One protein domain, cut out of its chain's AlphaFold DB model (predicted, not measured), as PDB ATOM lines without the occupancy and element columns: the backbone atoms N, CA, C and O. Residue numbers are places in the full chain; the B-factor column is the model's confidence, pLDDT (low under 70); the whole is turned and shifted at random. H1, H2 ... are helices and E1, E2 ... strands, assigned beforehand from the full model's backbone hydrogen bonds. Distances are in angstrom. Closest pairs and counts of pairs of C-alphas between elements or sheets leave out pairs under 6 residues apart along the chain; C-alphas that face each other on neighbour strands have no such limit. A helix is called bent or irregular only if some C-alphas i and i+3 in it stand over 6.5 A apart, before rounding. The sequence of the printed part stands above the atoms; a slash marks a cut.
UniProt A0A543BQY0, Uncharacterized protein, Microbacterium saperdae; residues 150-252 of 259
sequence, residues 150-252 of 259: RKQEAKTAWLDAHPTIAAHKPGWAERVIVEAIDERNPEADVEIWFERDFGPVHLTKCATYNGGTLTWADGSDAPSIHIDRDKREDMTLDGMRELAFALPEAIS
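AT A GLANCE: This is residues 150 to 252 of the 259 residues of an uncharacterized protein of Microbacterium saperdae (UniProt A0A543BQY0). A long, twisted antiparallel sheet is built on the hairpin of E2 and E3, with H4 over one end of one face, H2 on the same face beside the strands, and H1 at the edge by E1. E4 and E5 sit at the two ends of E3, on its side away from E2. The printed part has 103 residues, with named elements in the order H1 H2 E1 E2 E3 E4 E5 H3 H4, mixed helices and strands. It is only just compact, close to loose, with a radius of gyration of the C-alphas of 15.1 A and spans of 45 by 31 by 20 A.

HOW THE PARTS SIT: H1, residues 150 to 161, only grazes the branched sheet; its closest C-alpha pair with E1, residues 175 to 178, is Lys 155 and Val 178, 6.2 A. H2, residues 164 to 168, is over none of the strands, at a height over the sheet of 7.4 A. E1 and E2, residues 190 to 197, form a hairpin, with N 177 and O 193 2.8 A apart. E2 and E3, residues 201 to 210, form another, with N 194 and O 205 at 2.8 A. E1, E2, E3 and E4, residues 213 to 216, make a meander, each strand the antiparallel neighbour of the one before; N 208 and O 215 are 2.8 A apart. E5, residues 224 to 227, is antiparallel to E3, with N 202 and O 226 at 2.8 A. H3, residues 229 to 234, is irregular, C-alphas 230 and 233 being 7.7 A apart, and only just not on the sheet, with 4 pairs of C-alphas within 10 A. H4, residues 237 to 251, is over E3 at a height over the sheet of 9.6 A and runs only just along it, at 28 degrees on the local plane. Every O i to N i+4 pair is within hydrogen-bond range in H1 and H2, against 9 of 11 in H4 and 0 of 2 in H3, where 2 of 3 O i to N i+3 pairs are.

IN THESE COORDINATES: H1 begins at C-alpha 150, (30.553, -3.386, -56.426), and is 16.3 A long. E2 is 22.4 A long, E3 29.7 A, and H4 21.2 A, ending at C-alpha 251, (1.610, 7.528, -39.092).

THE WHOLE: The two C-alphas farthest apart, Arg 184 and Leu 237, are 46.5 A apart. The printed part has no cut; the link E1 to E2 is long, with 11 residues. The mean pLDDT of the printed part is 76.7, and 21 residues are under 70, among them 180 to 189 and 248 to 252.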
ATOM      1  N   ARG A 150      30.586  -4.407 -55.363       67.50
ATOM      2  CA  ARG A 150      30.553  -3.386 -56.426       67.50
ATOM      3  C   ARG A 150      29.157  -2.796 -56.618       67.50
ATOM      4  O   ARG A 150      29.036  -1.579 -56.715       67.50
ATOM      5  N   LYS A 151      28.110  -3.631 -56.632       67.75
ATOM      6  CA  LYS A 151      26.714  -3.161 -56.700       67.75
ATOM      7  C   LYS A 151      26.380  -2.273 -55.500       67.75
ATOM      8  O   LYS A 151      25.774  -1.221 -55.669       67.75
ATOM      9  N   GLN A 152      26.810  -2.656 -54.299       70.25
ATOM     10  CA  GLN A 152      26.599  -1.855 -53.096       70.25
ATOM     11  C   GLN A 152      27.342  -0.514 -53.158       70.25
ATOM     12  O   GLN A 152      26.759   0.514 -52.835       70.25
ATOM     13  N   GLU A 153      28.594  -0.504 -53.616       76.69
ATOM     14  CA  GLU A 153      29.369   0.729 -53.795       76.69
ATOM     15  C   GLU A 153      28.750   1.659 -54.834       76.69
ATOM     16  O   GLU A 153      28.667   2.861 -54.592       76.69
ATOM     17  N   ALA A 154      28.256   1.117 -55.949       75.38
ATOM     18  CA  ALA A 154      27.542   1.891 -56.957       75.38
ATOM     19  C   ALA A 154      26.257   2.515 -56.387       75.38
ATOM     20  O   ALA A 154      26.016   3.703 -56.586       75.38
ATOM     21  N   LYS A 155      25.472   1.750 -55.615       78.00
ATOM     22  CA  LYS A 155      24.266   2.246 -54.927       78.00
ATOM     23  C   LYS A 155      24.590   3.348 -53.919       78.00
ATOM     24  O   LYS A 155      23.905   4.366 -53.890       78.00
ATOM     25  N   THR A 156      25.643   3.172 -53.124       79.50
ATOM     26  CA  THR A 156      26.102   4.191 -52.171       79.50
ATOM     27  C   THR A 156      26.567   5.457 -52.890       79.50
ATOM     28  O   THR A 156      26.094   6.539 -52.562       79.50
ATOM     29  N   ALA A 157      27.410   5.333 -53.917       81.12
ATOM     30  CA  ALA A 157      27.872   6.477 -54.701       81.12
ATOM     31  C   ALA A 157      26.715   7.212 -55.398       81.12
ATOM     32  O   ALA A 157      26.722   8.439 -55.486       81.12
ATOM     33  N   TRP A 158      25.701   6.478 -55.868       82.56
ATOM     34  CA  TRP A 158      24.501   7.069 -56.449       82.56
ATOM     35  C   TRP A 158      23.692   7.850 -55.404       82.56
ATOM     36  O   TRP A 158      23.304   8.982 -55.679       82.56
ATOM     37  N   LEU A 159      23.495   7.313 -54.193       81.38
ATOM     38  CA  LEU A 159      22.839   8.046 -53.099       81.38
ATOM     39  C   LEU A 159      23.598   9.328 -52.728       81.38
ATOM     40  O   LEU A 159      22.974  10.376 -52.560       81.38
ATOM     41  N   ASP A 160      24.931   9.270 -52.664       83.12
ATOM     42  CA  ASP A 160      25.778  10.434 -52.372       83.12
ATOM     43  C   ASP A 160      25.656  11.525 -53.453       83.12
ATOM     44  O   ASP A 160      25.689  12.720 -53.148       83.12
ATOM     45  N   ALA A 161      25.476  11.126 -54.715       83.06
ATOM     46  CA  ALA A 161      25.259  12.038 -55.837       83.06
ATOM     47  C   ALA A 161      23.845  12.653 -55.872       83.06
ATOM     48  O   ALA A 161      23.649  13.680 -56.525       83.06
ATOM     49  N   HIS A 162      22.876  12.076 -55.151       82.25
ATOM     50  CA  HIS A 162      21.474  12.508 -55.127       82.25
ATOM     51  C   HIS A 162      21.021  12.914 -53.710       82.25
ATOM     52  O   HIS A 162      20.089  12.331 -53.147       82.25
ATOM     53  N   PRO A 163      21.619  13.969 -53.118       81.75
ATOM     54  CA  PRO A 163      21.355  14.364 -51.734       81.75
ATOM     55  C   PRO A 163      19.908  14.817 -51.488       81.75
ATOM     56  O   PRO A 163      19.462  14.851 -50.343       81.75
ATOM     57  N   THR A 164      19.144  15.142 -52.536       78.69
ATOM     58  CA  THR A 164      17.714  15.464 -52.417       78.69
ATOM     59  C   THR A 164      16.900  14.288 -51.879       78.69
ATOM     60  O   THR A 164      15.926  14.509 -51.169       78.69
ATOM     61  N   ILE A 165      17.330  13.044 -52.106       80.50
ATOM     62  CA  ILE A 165      16.683  11.848 -51.544       80.50
ATOM     63  C   ILE A 165      16.809  11.829 -50.021       80.50
ATOM     64  O   ILE A 165      15.862  11.457 -49.330       80.50
ATOM     65  N   ALA A 166      17.935  12.300 -49.472       73.00
ATOM     66  CA  ALA A 166      18.112  12.402 -48.027       73.00
ATOM     67  C   ALA A 166      17.097  13.364 -47.385       73.00
ATOM     68  O   ALA A 166      16.689  13.136 -46.250       73.00
ATOM     69  N   ALA A 167      16.641  14.392 -48.113       77.81
ATOM     70  CA  ALA A 167      15.585  15.291 -47.643       77.81
ATOM     71  C   ALA A 167      14.195  14.629 -47.620       77.81
ATOM     72  O   ALA A 167      13.336  15.043 -46.847       77.81
ATOM     73  N   HIS A 168      13.983  13.596 -48.441       80.81
ATOM     74  CA  HIS A 168      12.745  12.813 -48.485       80.81
ATOM     75  C   HIS A 168      12.779  11.568 -47.597       80.81
ATOM     76  O   HIS A 168      11.752  10.906 -47.448       80.81
ATOM     77  N   LYS A 169      13.930  11.245 -46.994       86.31
ATOM     78  CA  LYS A 169      14.057  10.120 -46.070       86.31
ATOM     79  C   LYS A 169      13.118  10.337 -44.875       86.31
ATOM     80  O   LYS A 169      13.320  11.292 -44.123       86.31
ATOM     81  N   PRO A 170      12.135   9.448 -44.646       83.69
ATOM     82  CA  PRO A 170      11.278   9.561 -43.476       83.69
ATOM     83  C   PRO A 170      12.099   9.455 -42.186       83.69
ATOM     84  O   PRO A 170      13.017   8.639 -42.101       83.69
ATOM     85  N   GLY A 171      11.755  10.244 -41.164       83.81
ATOM     86  CA  GLY A 171      12.495  10.268 -39.892       83.81
ATOM     87  C   GLY A 171      12.536   8.915 -39.173       83.81
ATOM     88  O   GLY A 171      13.506   8.610 -38.485       83.81
ATOM     89  N   TRP A 172      11.526   8.073 -39.405       84.50
ATOM     90  CA  TRP A 172      11.465   6.721 -38.862       84.50
ATOM     91  C   TRP A 172      12.376   5.730 -39.591       84.50
ATOM     92  O   TRP A 172      12.616   4.665 -39.036       84.50
ATOM     93  N   ALA A 173      12.851   6.015 -40.806       88.62
ATOM     94  CA  ALA A 173      13.635   5.066 -41.591       88.62
ATOM     95  C   ALA A 173      15.095   5.033 -41.118       88.62
ATOM     96  O   ALA A 173      15.760   6.063 -40.996       88.62
ATOM     97  N   GLU A 174      15.647   3.842 -40.918       89.25
ATOM     98  CA  GLU A 174      17.068   3.674 -40.596       89.25
ATOM     99  C   GLU A 174      17.883   3.429 -41.862       89.25
ATOM    100  O   GLU A 174      18.967   3.997 -42.028       89.25
ATOM    101  N   ARG A 175      17.318   2.664 -42.796       87.75
ATOM    102  CA  ARG A 175      17.973   2.212 -44.020       87.75
ATOM    103  C   ARG A 175      17.333   2.843 -45.253       87.75
ATOM    104  O   ARG A 175      16.134   3.111 -45.277       87.75
ATOM    105  N   VAL A 176      18.165   3.076 -46.266       88.06
ATOM    106  CA  VAL A 176      17.755   3.466 -47.619       88.06
ATOM    107  C   VAL A 176      18.387   2.464 -48.573       88.06
ATOM    108  O   VAL A 176      19.607   2.292 -48.566       88.06
ATOM    109  N   ILE A 177      17.563   1.775 -49.346       85.38
ATOM    110  CA  ILE A 177      17.976   0.771 -50.321       85.38
ATOM    111  C   ILE A 177      17.571   1.267 -51.697       85.38
ATOM    112  O   ILE A 177      16.513   1.858 -51.878       85.38
ATOM    113  N   VAL A 178      18.438   1.019 -52.665       84.06
ATOM    114  CA  VAL A 178      18.214   1.333 -54.071       84.06
ATOM    115  C   VAL A 178      18.190   0.004 -54.816       84.06
ATOM    116  O   VAL A 178      19.176  -0.731 -54.740       84.06
ATOM    117  N   GLU A 179      17.085  -0.362 -55.466       76.00
ATOM    118  CA  GLU A 179      16.947  -1.694 -56.088       76.00
ATOM    119  C   GLU A 179      17.163  -1.694 -57.598       76.00
ATOM    120  O   GLU A 179      17.933  -2.522 -58.084       76.00
ATOM    121  N   ALA A 180      16.611  -0.724 -58.321       65.69
ATOM    122  CA  ALA A 180      16.806  -0.606 -59.760       65.69
ATOM    123  C   ALA A 180      17.687   0.603 -60.073       65.69
ATOM    124  O   ALA A 180      17.211   1.726 -60.100       65.69
ATOM    125  N   ILE A 181      18.977   0.387 -60.311       57.59
ATOM    126  CA  ILE A 181      19.781   1.354 -61.063       57.59
ATOM    127  C   ILE A 181      19.785   0.804 -62.478       57.59
ATOM    128  O   ILE A 181      20.462  -0.192 -62.728       57.59
ATOM    129  N   ASP A 182      19.019   1.397 -63.397       56.06
ATOM    130  CA  ASP A 182      19.287   1.114 -64.805       56.06
ATOM    131  C   ASP A 182      20.663   1.712 -65.118       56.06
ATOM    132  O   ASP A 182      20.810   2.912 -65.345       56.06
ATOM    133  N   GLU A 183      21.703   0.878 -65.099       49.56
ATOM    134  CA  GLU A 183      23.076   1.306 -65.382       49.56
ATOM    135  C   GLU A 183      23.209   1.919 -66.794       49.56
ATOM    136  O   GLU A 183      24.183   2.617 -67.079       49.56
ATOM    137  N   ARG A 184      22.225   1.695 -67.680       45.59
ATOM    138  CA  ARG A 184      22.164   2.253 -69.041       45.59
ATOM    139  C   ARG A 184      21.592   3.668 -69.067       45.59
ATOM    140  O   ARG A 184      21.823   4.392 -70.034       45.59
ATOM    141  N   ASN A 185      20.848   4.058 -68.037       56.72
ATOM    142  CA  ASN A 185      20.293   5.391 -67.894       56.72
ATOM    143  C   ASN A 185      20.247   5.767 -66.402       56.72
ATOM    144  O   ASN A 185      19.275   5.445 -65.727       56.72
ATOM    145  N   PRO A 186      21.259   6.480 -65.878       53.00
ATOM    146  CA  PRO A 186      21.279   6.896 -64.475       53.00
ATOM    147  C   PRO A 186      20.142   7.868 -64.100       53.00
ATOM    148  O   PRO A 186      19.962   8.135 -62.914       53.00
ATOM    149  N   GLU A 187      19.386   8.377 -65.084       55.56
ATOM    150  CA  GLU A 187      18.150   9.152 -64.898       55.56
ATOM    151  C   GLU A 187      16.867   8.301 -64.994       55.56
ATOM    152  O   GLU A 187      15.764   8.845 -64.902       55.56
ATOM    153  N   ALA A 188      16.983   6.987 -65.224       62.38
ATOM    154  CA  ALA A 188      15.846   6.072 -65.268       62.38
ATOM    155  C   ALA A 188      15.151   5.954 -63.912       62.38
ATOM    156  O   ALA A 188      15.698   6.329 -62.878       62.38
ATOM    157  N   ASP A 189      13.949   5.384 -63.949       69.50
ATOM    158  CA  ASP A 189      13.159   5.056 -62.771       69.50
ATOM    159  C   ASP A 189      13.958   4.181 -61.801       69.50
ATOM    160  O   ASP A 189      14.211   3.004 -62.060       69.50
ATOM    161  N   VAL A 190      14.342   4.774 -60.676       80.81
ATOM    162  CA  VAL A 190      15.001   4.070 -59.581       80.81
ATOM    163  C   VAL A 190      13.990   3.777 -58.489       80.81
ATOM    164  O   VAL A 190      13.348   4.691 -57.975       80.81
ATOM    165  N   GLU A 191      13.876   2.516 -58.084       84.69
ATOM    166  CA  GLU A 191      13.128   2.159 -56.881       84.69
ATOM    167  C   GLU A 191      13.982   2.377 -55.633       84.69
ATOM    168  O   GLU A 191      15.090   1.840 -55.501       84.69
ATOM    169  N   ILE A 192      13.444   3.169 -54.713       87.62
ATOM    170  CA  ILE A 192      14.047   3.518 -53.437       87.62
ATOM    171  C   ILE A 192      13.163   2.966 -52.330       87.62
ATOM    172  O   ILE A 192      11.990   3.318 -52.216       87.62
ATOM    173  N   TRP A 193      13.761   2.154 -51.472       88.50
ATOM    174  CA  TRP A 193      13.114   1.565 -50.315       88.50
ATOM    175  C   TRP A 193      13.665   2.188 -49.039       88.50
ATOM    176  O   TRP A 193      14.871   2.214 -48.798       88.50
ATOM    177  N   PHE A 194      12.768   2.698 -48.209       89.56
ATOM    178  CA  PHE A 194      13.057   3.186 -46.871       89.56
ATOM    179  C   PHE A 194      12.600   2.139 -45.872       89.56
ATOM    180  O   PHE A 194      11.440   1.725 -45.900       89.56
ATOM    181  N   GLU A 195      13.506   1.714 -45.001       90.38
ATOM    182  CA  GLU A 195      13.264   0.561 -44.141       90.38
ATOM    183  C   GLU A 195      13.675   0.803 -42.693       90.38
ATOM    184  O   GLU A 195      14.637   1.526 -42.398       90.38
ATOM    185  N   ARG A 196      12.958   0.138 -41.783       87.69
ATOM    186  CA  ARG A 196      13.374  -0.045 -40.392       87.69
ATOM    187  C   ARG A 196      12.910  -1.388 -39.845       87.69
ATOM    188  O   ARG A 196      11.751  -1.766 -40.009       87.69
ATOM    189  N   ASP A 197      13.817  -2.059 -39.149       86.62
ATOM    190  CA  ASP A 197      13.614  -3.373 -38.549       86.62
ATOM    191  C   ASP A 197      13.465  -3.261 -37.026       86.62
ATOM    192  O   ASP A 197      14.317  -2.690 -36.354       86.62
ATOM    193  N   PHE A 198      12.421  -3.872 -36.469       79.06
ATOM    194  CA  PHE A 198      12.183  -4.003 -35.024       79.06
ATOM    195  C   PHE A 198      12.139  -5.480 -34.608       79.06
ATOM    196  O   PHE A 198      11.308  -5.885 -33.798       79.06
ATOM    197  N   GLY A 199      12.980  -6.319 -35.218       80.50
ATOM    198  CA  GLY A 199      12.915  -7.775 -35.069       80.50
ATOM    199  C   GLY A 199      11.787  -8.359 -35.926       80.50
ATOM    200  O   GLY A 199      11.926  -8.378 -37.147       80.50
ATOM    201  N   PRO A 200      10.665  -8.831 -35.350       81.38
ATOM    202  CA  PRO A 200       9.562  -9.387 -36.136       81.38
ATOM    203  C   PRO A 200       8.674  -8.351 -36.825       81.38
ATOM    204  O   PRO A 200       7.750  -8.737 -37.533       81.38
ATOM    205  N   VAL A 201       8.876  -7.054 -36.597       80.12
ATOM    206  CA  VAL A 201       8.111  -6.002 -37.278       80.12
ATOM    207  C   VAL A 201       9.048  -5.203 -38.165       80.12
ATOM    208  O   VAL A 201      10.077  -4.726 -37.700       80.12
ATOM    209  N   HIS A 202       8.669  -5.044 -39.423       85.12
ATOM    210  CA  HIS A 202       9.430  -4.339 -40.439       85.12
ATOM    211  C   HIS A 202       8.565  -3.237 -41.048       85.12
ATOM    212  O   HIS A 202       7.430  -3.485 -41.465       85.12
ATOM    213  N   LEU A 203       9.081  -2.012 -41.054       85.69
ATOM    214  CA  LEU A 203       8.455  -0.872 -41.711       85.69
ATOM    215  C   LEU A 203       9.122  -0.668 -43.064       85.69
ATOM    216  O   LEU A 203      10.342  -0.529 -43.115       85.69
ATOM    217  N   THR A 204       8.326  -0.605 -44.127       88.88
ATOM    218  CA  THR A 204       8.803  -0.379 -45.494       88.88
ATOM    219  C   THR A 204       8.073   0.771 -46.145       88.88
ATOM    220  O   THR A 204       6.865   0.952 -45.984       88.88
ATOM    221  N   LYS A 205       8.794   1.538 -46.952       86.12
ATOM    222  CA  LYS A 205       8.189   2.497 -47.865       86.12
ATOM    223  C   LYS A 205       8.947   2.509 -49.174       86.12
ATOM    224  O   LYS A 205      10.157   2.695 -49.164       86.12
ATOM    225  N   CYS A 206       8.230   2.344 -50.276       88.12
ATOM    226  CA  CYS A 206       8.806   2.395 -51.611       88.12
ATOM    227  C   CYS A 206       8.454   3.716 -52.306       88.12
ATOM    228  O   CYS A 206       7.326   4.216 -52.207       88.12
ATOM    229  N   ALA A 207       9.434   4.266 -53.009       85.81
ATOM    230  CA  ALA A 207       9.291   5.394 -53.905       85.81
ATOM    231  C   ALA A 207      10.000   5.114 -55.227       85.81
ATOM    232  O   ALA A 207      10.993   4.394 -55.271       85.81
ATOM    233  N   THR A 208       9.538   5.763 -56.284       85.69
ATOM    234  CA  THR A 208      10.237   5.819 -57.563       85.69
ATOM    235  C   THR A 208      10.901   7.180 -57.711       85.69
ATOM    236  O   THR A 208      10.276   8.208 -57.447       85.69
ATOM    237  N   TYR A 209      12.156   7.205 -58.139       82.69
ATOM    238  CA  TYR A 209      12.877   8.417 -58.500       82.69
ATOM    239  C   TYR A 209      13.049   8.494 -60.013       82.69
ATOM    240  O   TYR A 209      13.696   7.634 -60.600       82.69
ATOM    241  N   ASN A 210      12.482   9.531 -60.627       81.00
ATOM    242  CA  ASN A 210      12.554   9.786 -62.064       81.00
ATOM    243  C   ASN A 210      12.911  11.251 -62.309       81.00
ATOM    244  O   ASN A 210      12.229  12.145 -61.796       81.00
ATOM    245  N   GLY A 211      13.966  11.505 -63.092       73.56
ATOM    246  CA  GLY A 211      14.253  12.843 -63.617       73.56
ATOM    247  C   GLY A 211      14.334  13.941 -62.548       73.56
ATOM    248  O   GLY A 211      13.871  15.059 -62.773       73.56
ATOM    249  N   GLY A 212      14.856  13.627 -61.356       77.44
ATOM    250  CA  GLY A 212      14.945  14.579 -60.243       77.44
ATOM    251  C   GLY A 212      13.822  14.498 -59.207       77.44
ATOM    252  O   GLY A 212      13.946  15.098 -58.140       77.44
ATOM    253  N   THR A 213      12.741  13.774 -59.499       81.44
ATOM    254  CA  THR A 213      11.514  13.756 -58.690       81.44
ATOM    255  C   THR A 213      11.320  12.409 -58.011       81.44
ATOM    256  O   THR A 213      11.338  11.375 -58.673       81.44
ATOM    257  N   LEU A 214      11.077  12.423 -56.698       83.19
ATOM    258  CA  LEU A 214      10.712  11.241 -55.916       83.19
ATOM    259  C   LEU A 214       9.185  11.158 -55.772       83.19
ATOM    260  O   LEU A 214       8.551  12.116 -55.332       83.19
ATOM    261  N   THR A 215       8.601  10.015 -56.134       84.69
ATOM    262  CA  THR A 215       7.154   9.751 -56.096       84.69
ATOM    263  C   THR A 215       6.866   8.514 -55.253       84.69
ATOM    264  O   THR A 215       7.398   7.443 -55.529       84.69
ATOM    265  N   TRP A 216       6.009   8.632 -54.237       85.19
ATOM    266  CA  TRP A 216       5.596   7.492 -53.412       85.19
ATOM    267  C   TRP A 216       4.699   6.526 -54.191       85.19
ATOM    268  O   TRP A 216       3.737   6.955 -54.829       85.19
ATOM    269  N   ALA A 217       4.974   5.224 -54.092       77.75
ATOM    270  CA  ALA A 217       4.297   4.200 -54.894       77.75
ATOM    271  C   ALA A 217       2.776   4.092 -54.641       77.75
ATOM    272  O   ALA A 217       2.022   3.707 -55.530       77.75
ATOM    273  N   ASP A 218       2.311   4.439 -53.442       72.94
ATOM    274  CA  ASP A 218       0.910   4.326 -53.011       72.94
ATOM    275  C   ASP A 218       0.225   5.693 -52.792       72.94
ATOM    276  O   ASP A 218      -0.918   5.746 -52.333       72.94
ATOM    277  N   GLY A 219       0.918   6.800 -53.095       67.81
ATOM    278  CA  GLY A 219       0.437   8.168 -52.871       67.81
ATOM    279  C   GLY A 219       0.215   8.549 -51.399       67.81
ATOM    280  O   GLY A 219      -0.346   9.609 -51.129       67.81
ATOM    281  N   SER A 220       0.626   7.700 -50.454       70.38
ATOM    282  CA  SER A 220       0.571   7.944 -49.013       70.38
ATOM    283  C   SER A 220       1.971   8.223 -48.472       70.38
ATOM    284  O   SER A 220       2.956   7.739 -49.021       70.38
ATOM    285  N   ASP A 221       2.068   8.920 -47.345       68.81
ATOM    286  CA  ASP A 221       3.330   9.078 -46.611       68.81
ATOM    287  C   ASP A 221       3.519   8.009 -45.512       68.81
ATOM    288  O   ASP A 221       4.590   7.909 -44.914       68.81
ATOM    289  N   ALA A 222       2.507   7.170 -45.254       75.38
ATOM    290  CA  ALA A 222       2.585   6.113 -44.244       75.38
ATOM    291  C   ALA A 222       3.351   4.882 -44.766       75.38
ATOM    292  O   ALA A 222       3.138   4.489 -45.917       75.38
ATOM    293  N   PRO A 223       4.209   4.228 -43.963       82.69
ATOM    294  CA  PRO A 223       4.848   2.981 -44.363       82.69
ATOM    295  C   PRO A 223       3.884   1.799 -44.350       82.69
ATOM    296  O   PRO A 223       2.906   1.753 -43.601       82.69
ATOM    297  N   SER A 224       4.234   0.787 -45.134       83.44
ATOM    298  CA  SER A 224       3.712  -0.562 -44.978       83.44
ATOM    299  C   SER A 224       4.336  -1.221 -43.749       83.44
ATOM    300  O   SER A 224       5.524  -1.065 -43.468       83.44
ATOM    301  N   ILE A 225       3.518  -1.960 -42.998       83.19
ATOM    302  CA  ILE A 225       3.941  -2.680 -41.794       83.19
ATOM    303  C   ILE A 225       3.883  -4.173 -42.093       83.19
ATOM    304  O   ILE A 225       2.804  -4.746 -42.262       83.19
ATOM    305  N   HIS A 226       5.044  -4.812 -42.111       82.19
ATOM    306  CA  HIS A 226       5.182  -6.251 -42.251       82.19
ATOM    307  C   HIS A 226       5.455  -6.868 -40.882       82.19
ATOM    308  O   HIS A 226       6.269  -6.367 -40.112       82.19
ATOM    309  N   ILE A 227       4.749  -7.954 -40.563       78.00
ATOM    310  CA  ILE A 227       4.936  -8.692 -39.311       78.00
ATOM    311  C   ILE A 227       5.343 -10.118 -39.658       78.00
ATOM    312  O   ILE A 227       4.523 -10.896 -40.155       78.00
ATOM    313  N   ASP A 228       6.592 -10.454 -39.361       79.25
ATOM    314  CA  ASP A 228       7.124 -11.807 -39.401       79.25
ATOM    315  C   ASP A 228       6.603 -12.569 -38.175       79.25
ATOM    316  O   ASP A 228       7.044 -12.390 -37.035       79.25
ATOM    317  N   ARG A 229       5.562 -13.373 -38.403       73.44
ATOM    318  CA  ARG A 229       4.858 -14.090 -37.333       73.44
ATOM    319  C   ARG A 229       5.726 -15.163 -36.691       73.44
ATOM    320  O   ARG A 229       5.508 -15.461 -35.517       73.44
ATOM    321  N   ASP A 230       6.695 -15.685 -37.430       76.38
ATOM    322  CA  ASP A 230       7.515 -16.816 -37.010       76.38
ATOM    323  C   ASP A 230       8.678 -16.352 -36.123       76.38
ATOM    324  O   ASP A 230       9.218 -17.130 -35.342       76.38
ATOM    325  N   LYS A 231       8.973 -15.045 -36.137       71.81
ATOM    326  CA  LYS A 231       9.942 -14.380 -35.251       71.81
ATOM    327  C   LYS A 231       9.305 -13.626 -34.089       71.81
ATOM    328  O   LYS A 231       9.957 -12.820 -33.432       71.81
ATOM    329  N   ARG A 232       8.010 -13.825 -33.811       66.00
ATOM    330  CA  ARG A 232       7.298 -13.045 -32.777       66.00
ATOM    331  C   ARG A 232       7.961 -13.138 -31.396       66.00
ATOM    332  O   ARG A 232       7.895 -12.179 -30.631       66.00
ATOM    333  N   GLU A 233       8.567 -14.281 -31.089       71.38
ATOM    334  CA  GLU A 233       9.280 -14.526 -29.828       71.38
ATOM    335  C   GLU A 233      10.586 -13.721 -29.714       71.38
ATOM    336  O   GLU A 233      11.030 -13.448 -28.601       71.38
ATOM    337  N   ASP A 234      11.130 -13.247 -30.838       75.75
ATOM    338  CA  ASP A 234      12.333 -12.411 -30.895       75.75
ATOM    339  C   ASP A 234      12.037 -10.932 -30.583       75.75
ATOM    340  O   ASP A 234      12.954 -10.115 -30.477       75.75
ATOM    341  N   MET A 235      10.760 -10.558 -30.415       77.00
ATOM    342  CA  MET A 235      10.387  -9.197 -30.036       77.00
ATOM    343  C   MET A 235      10.789  -8.915 -28.584       77.00
ATOM    344  O   MET A 235      10.132  -9.349 -27.635       77.00
ATOM    345  N   THR A 236      11.833  -8.114 -28.404       79.06
ATOM    346  CA  THR A 236      12.255  -7.650 -27.079       79.06
ATOM    347  C   THR A 236      11.356  -6.515 -26.579       79.06
ATOM    348  O   THR A 236      10.725  -5.803 -27.359       79.06
ATOM    349  N   LEU A 237      11.307  -6.306 -25.258       73.50
ATOM    350  CA  LEU A 237      10.572  -5.182 -24.662       73.50
ATOM    351  C   LEU A 237      11.071  -3.826 -25.191       73.50
ATOM    352  O   LEU A 237      10.273  -2.909 -25.375       73.50
ATOM    353  N   ASP A 238      12.374  -3.708 -25.440       75.12
ATOM    354  CA  ASP A 238      12.968  -2.497 -26.001       75.12
ATOM    355  C   ASP A 238      12.591  -2.331 -27.478       75.12
ATOM    356  O   ASP A 238      12.147  -1.250 -27.851       75.12
ATOM    357  N   GLY A 239      12.571  -3.410 -28.271       74.12
ATOM    358  CA  GLY A 239      12.033  -3.390 -29.638       74.12
ATOM    359  C   GLY A 239      10.553  -2.988 -29.698       74.12
ATOM    360  O   GLY A 239      10.163  -2.187 -30.543       74.12
ATOM    361  N   MET A 240       9.722  -3.448 -28.749       73.38
ATOM    362  CA  MET A 240       8.320  -3.005 -28.642       73.38
ATOM    363  C   MET A 240       8.200  -1.515 -28.309       73.38
ATOM    364  O   MET A 240       7.299  -0.846 -28.814       73.38
ATOM    365  N   ARG A 241       9.074  -0.992 -27.440       75.25
ATOM    366  CA  ARG A 241       9.094   0.433 -27.081       75.25
ATOM    367  C   ARG A 241       9.530   1.282 -28.263       75.25
ATOM    368  O   ARG A 241       8.857   2.257 -28.570       75.25
ATOM    369  N   GLU A 242      10.608   0.899 -28.934       76.06
ATOM    370  CA  GLU A 242      11.097   1.592 -30.124       76.06
ATOM    371  C   GLU A 242      10.054   1.590 -31.242       76.06
ATOM    372  O   GLU A 242       9.775   2.645 -31.808       76.06
ATOM    373  N   LEU A 243       9.394   0.453 -31.484       77.31
ATOM    374  CA  LEU A 243       8.277   0.367 -32.420       77.31
ATOM    375  C   LEU A 243       7.132   1.311 -32.017       77.31
ATOM    376  O   LEU A 243       6.590   2.021 -32.862       77.31
ATOM    377  N   ALA A 244       6.773   1.361 -30.731       74.56
ATOM    378  CA  ALA A 244       5.726   2.249 -30.228       74.56
ATOM    379  C   ALA A 244       6.076   3.745 -30.350       74.56
ATOM    380  O   ALA A 244       5.158   4.558 -30.435       74.56
ATOM    381  N   PHE A 245       7.362   4.113 -30.383       74.12
ATOM    382  CA  PHE A 245       7.811   5.482 -30.666       74.12
ATOM    383  C   PHE A 245       7.876   5.785 -32.166       74.12
ATOM    384  O   PHE A 245       7.506   6.881 -32.581       74.12
ATOM    385  N   ALA A 246       8.294   4.816 -32.980       69.88
ATOM    386  CA  ALA A 246       8.419   4.987 -34.423       69.88
ATOM    387  C   ALA A 246       7.064   5.005 -35.145       69.88
ATOM    388  O   ALA A 246       6.907   5.721 -36.129       69.88
ATOM    389  N   LEU A 247       6.076   4.239 -34.668       74.50
ATOM    390  CA  LEU A 247       4.754   4.152 -35.297       74.50
ATOM    391  C   LEU A 247       4.013   5.498 -35.346       74.50
ATOM    392  O   LEU A 247       3.506   5.831 -36.413       74.50
ATOM    393  N   PRO A 248       3.950   6.301 -34.266       69.50
ATOM    394  CA  PRO A 248       3.402   7.646 -34.341       69.50
ATOM    395  C   PRO A 248       4.105   8.498 -35.398       69.50
ATOM    396  O   PRO A 248       3.416   9.056 -36.242       69.50
ATOM    397  N   GLU A 249       5.441   8.547 -35.433       66.19
ATOM    398  CA  GLU A 249       6.188   9.312 -36.451       66.19
ATOM    399  C   GLU A 249       5.914   8.813 -37.879       66.19
ATOM    400  O   GLU A 249       5.778   9.610 -38.803       66.19
ATOM    401  N   ALA A 250       5.768   7.501 -38.051       59.97
ATOM    402  CA  ALA A 250       5.418   6.852 -39.310       59.97
ATOM    403  C   ALA A 250       3.970   7.104 -39.766       59.97
ATOM    404  O   ALA A 250       3.692   7.093 -40.961       59.97
ATOM    405  N   ILE A 251       3.045   7.325 -38.831       60.09
ATOM    406  CA  ILE A 251       1.610   7.528 -39.092       60.09
ATOM    407  C   ILE A 251       1.241   9.030 -39.115       60.09
ATOM    408  O   ILE A 251       0.166   9.390 -39.594       60.09
ATOM    409  N   SER A 252       2.124   9.931 -38.665       48.59
ATOM    410  CA  SER A 252       1.837  11.366 -38.433       48.59
ATOM    411  C   SER A 252       1.536  12.228 -39.672       48.59
ATOM    412  O   SER A 252       1.470  13.447 -39.551       48.59
TER     413      SER A 252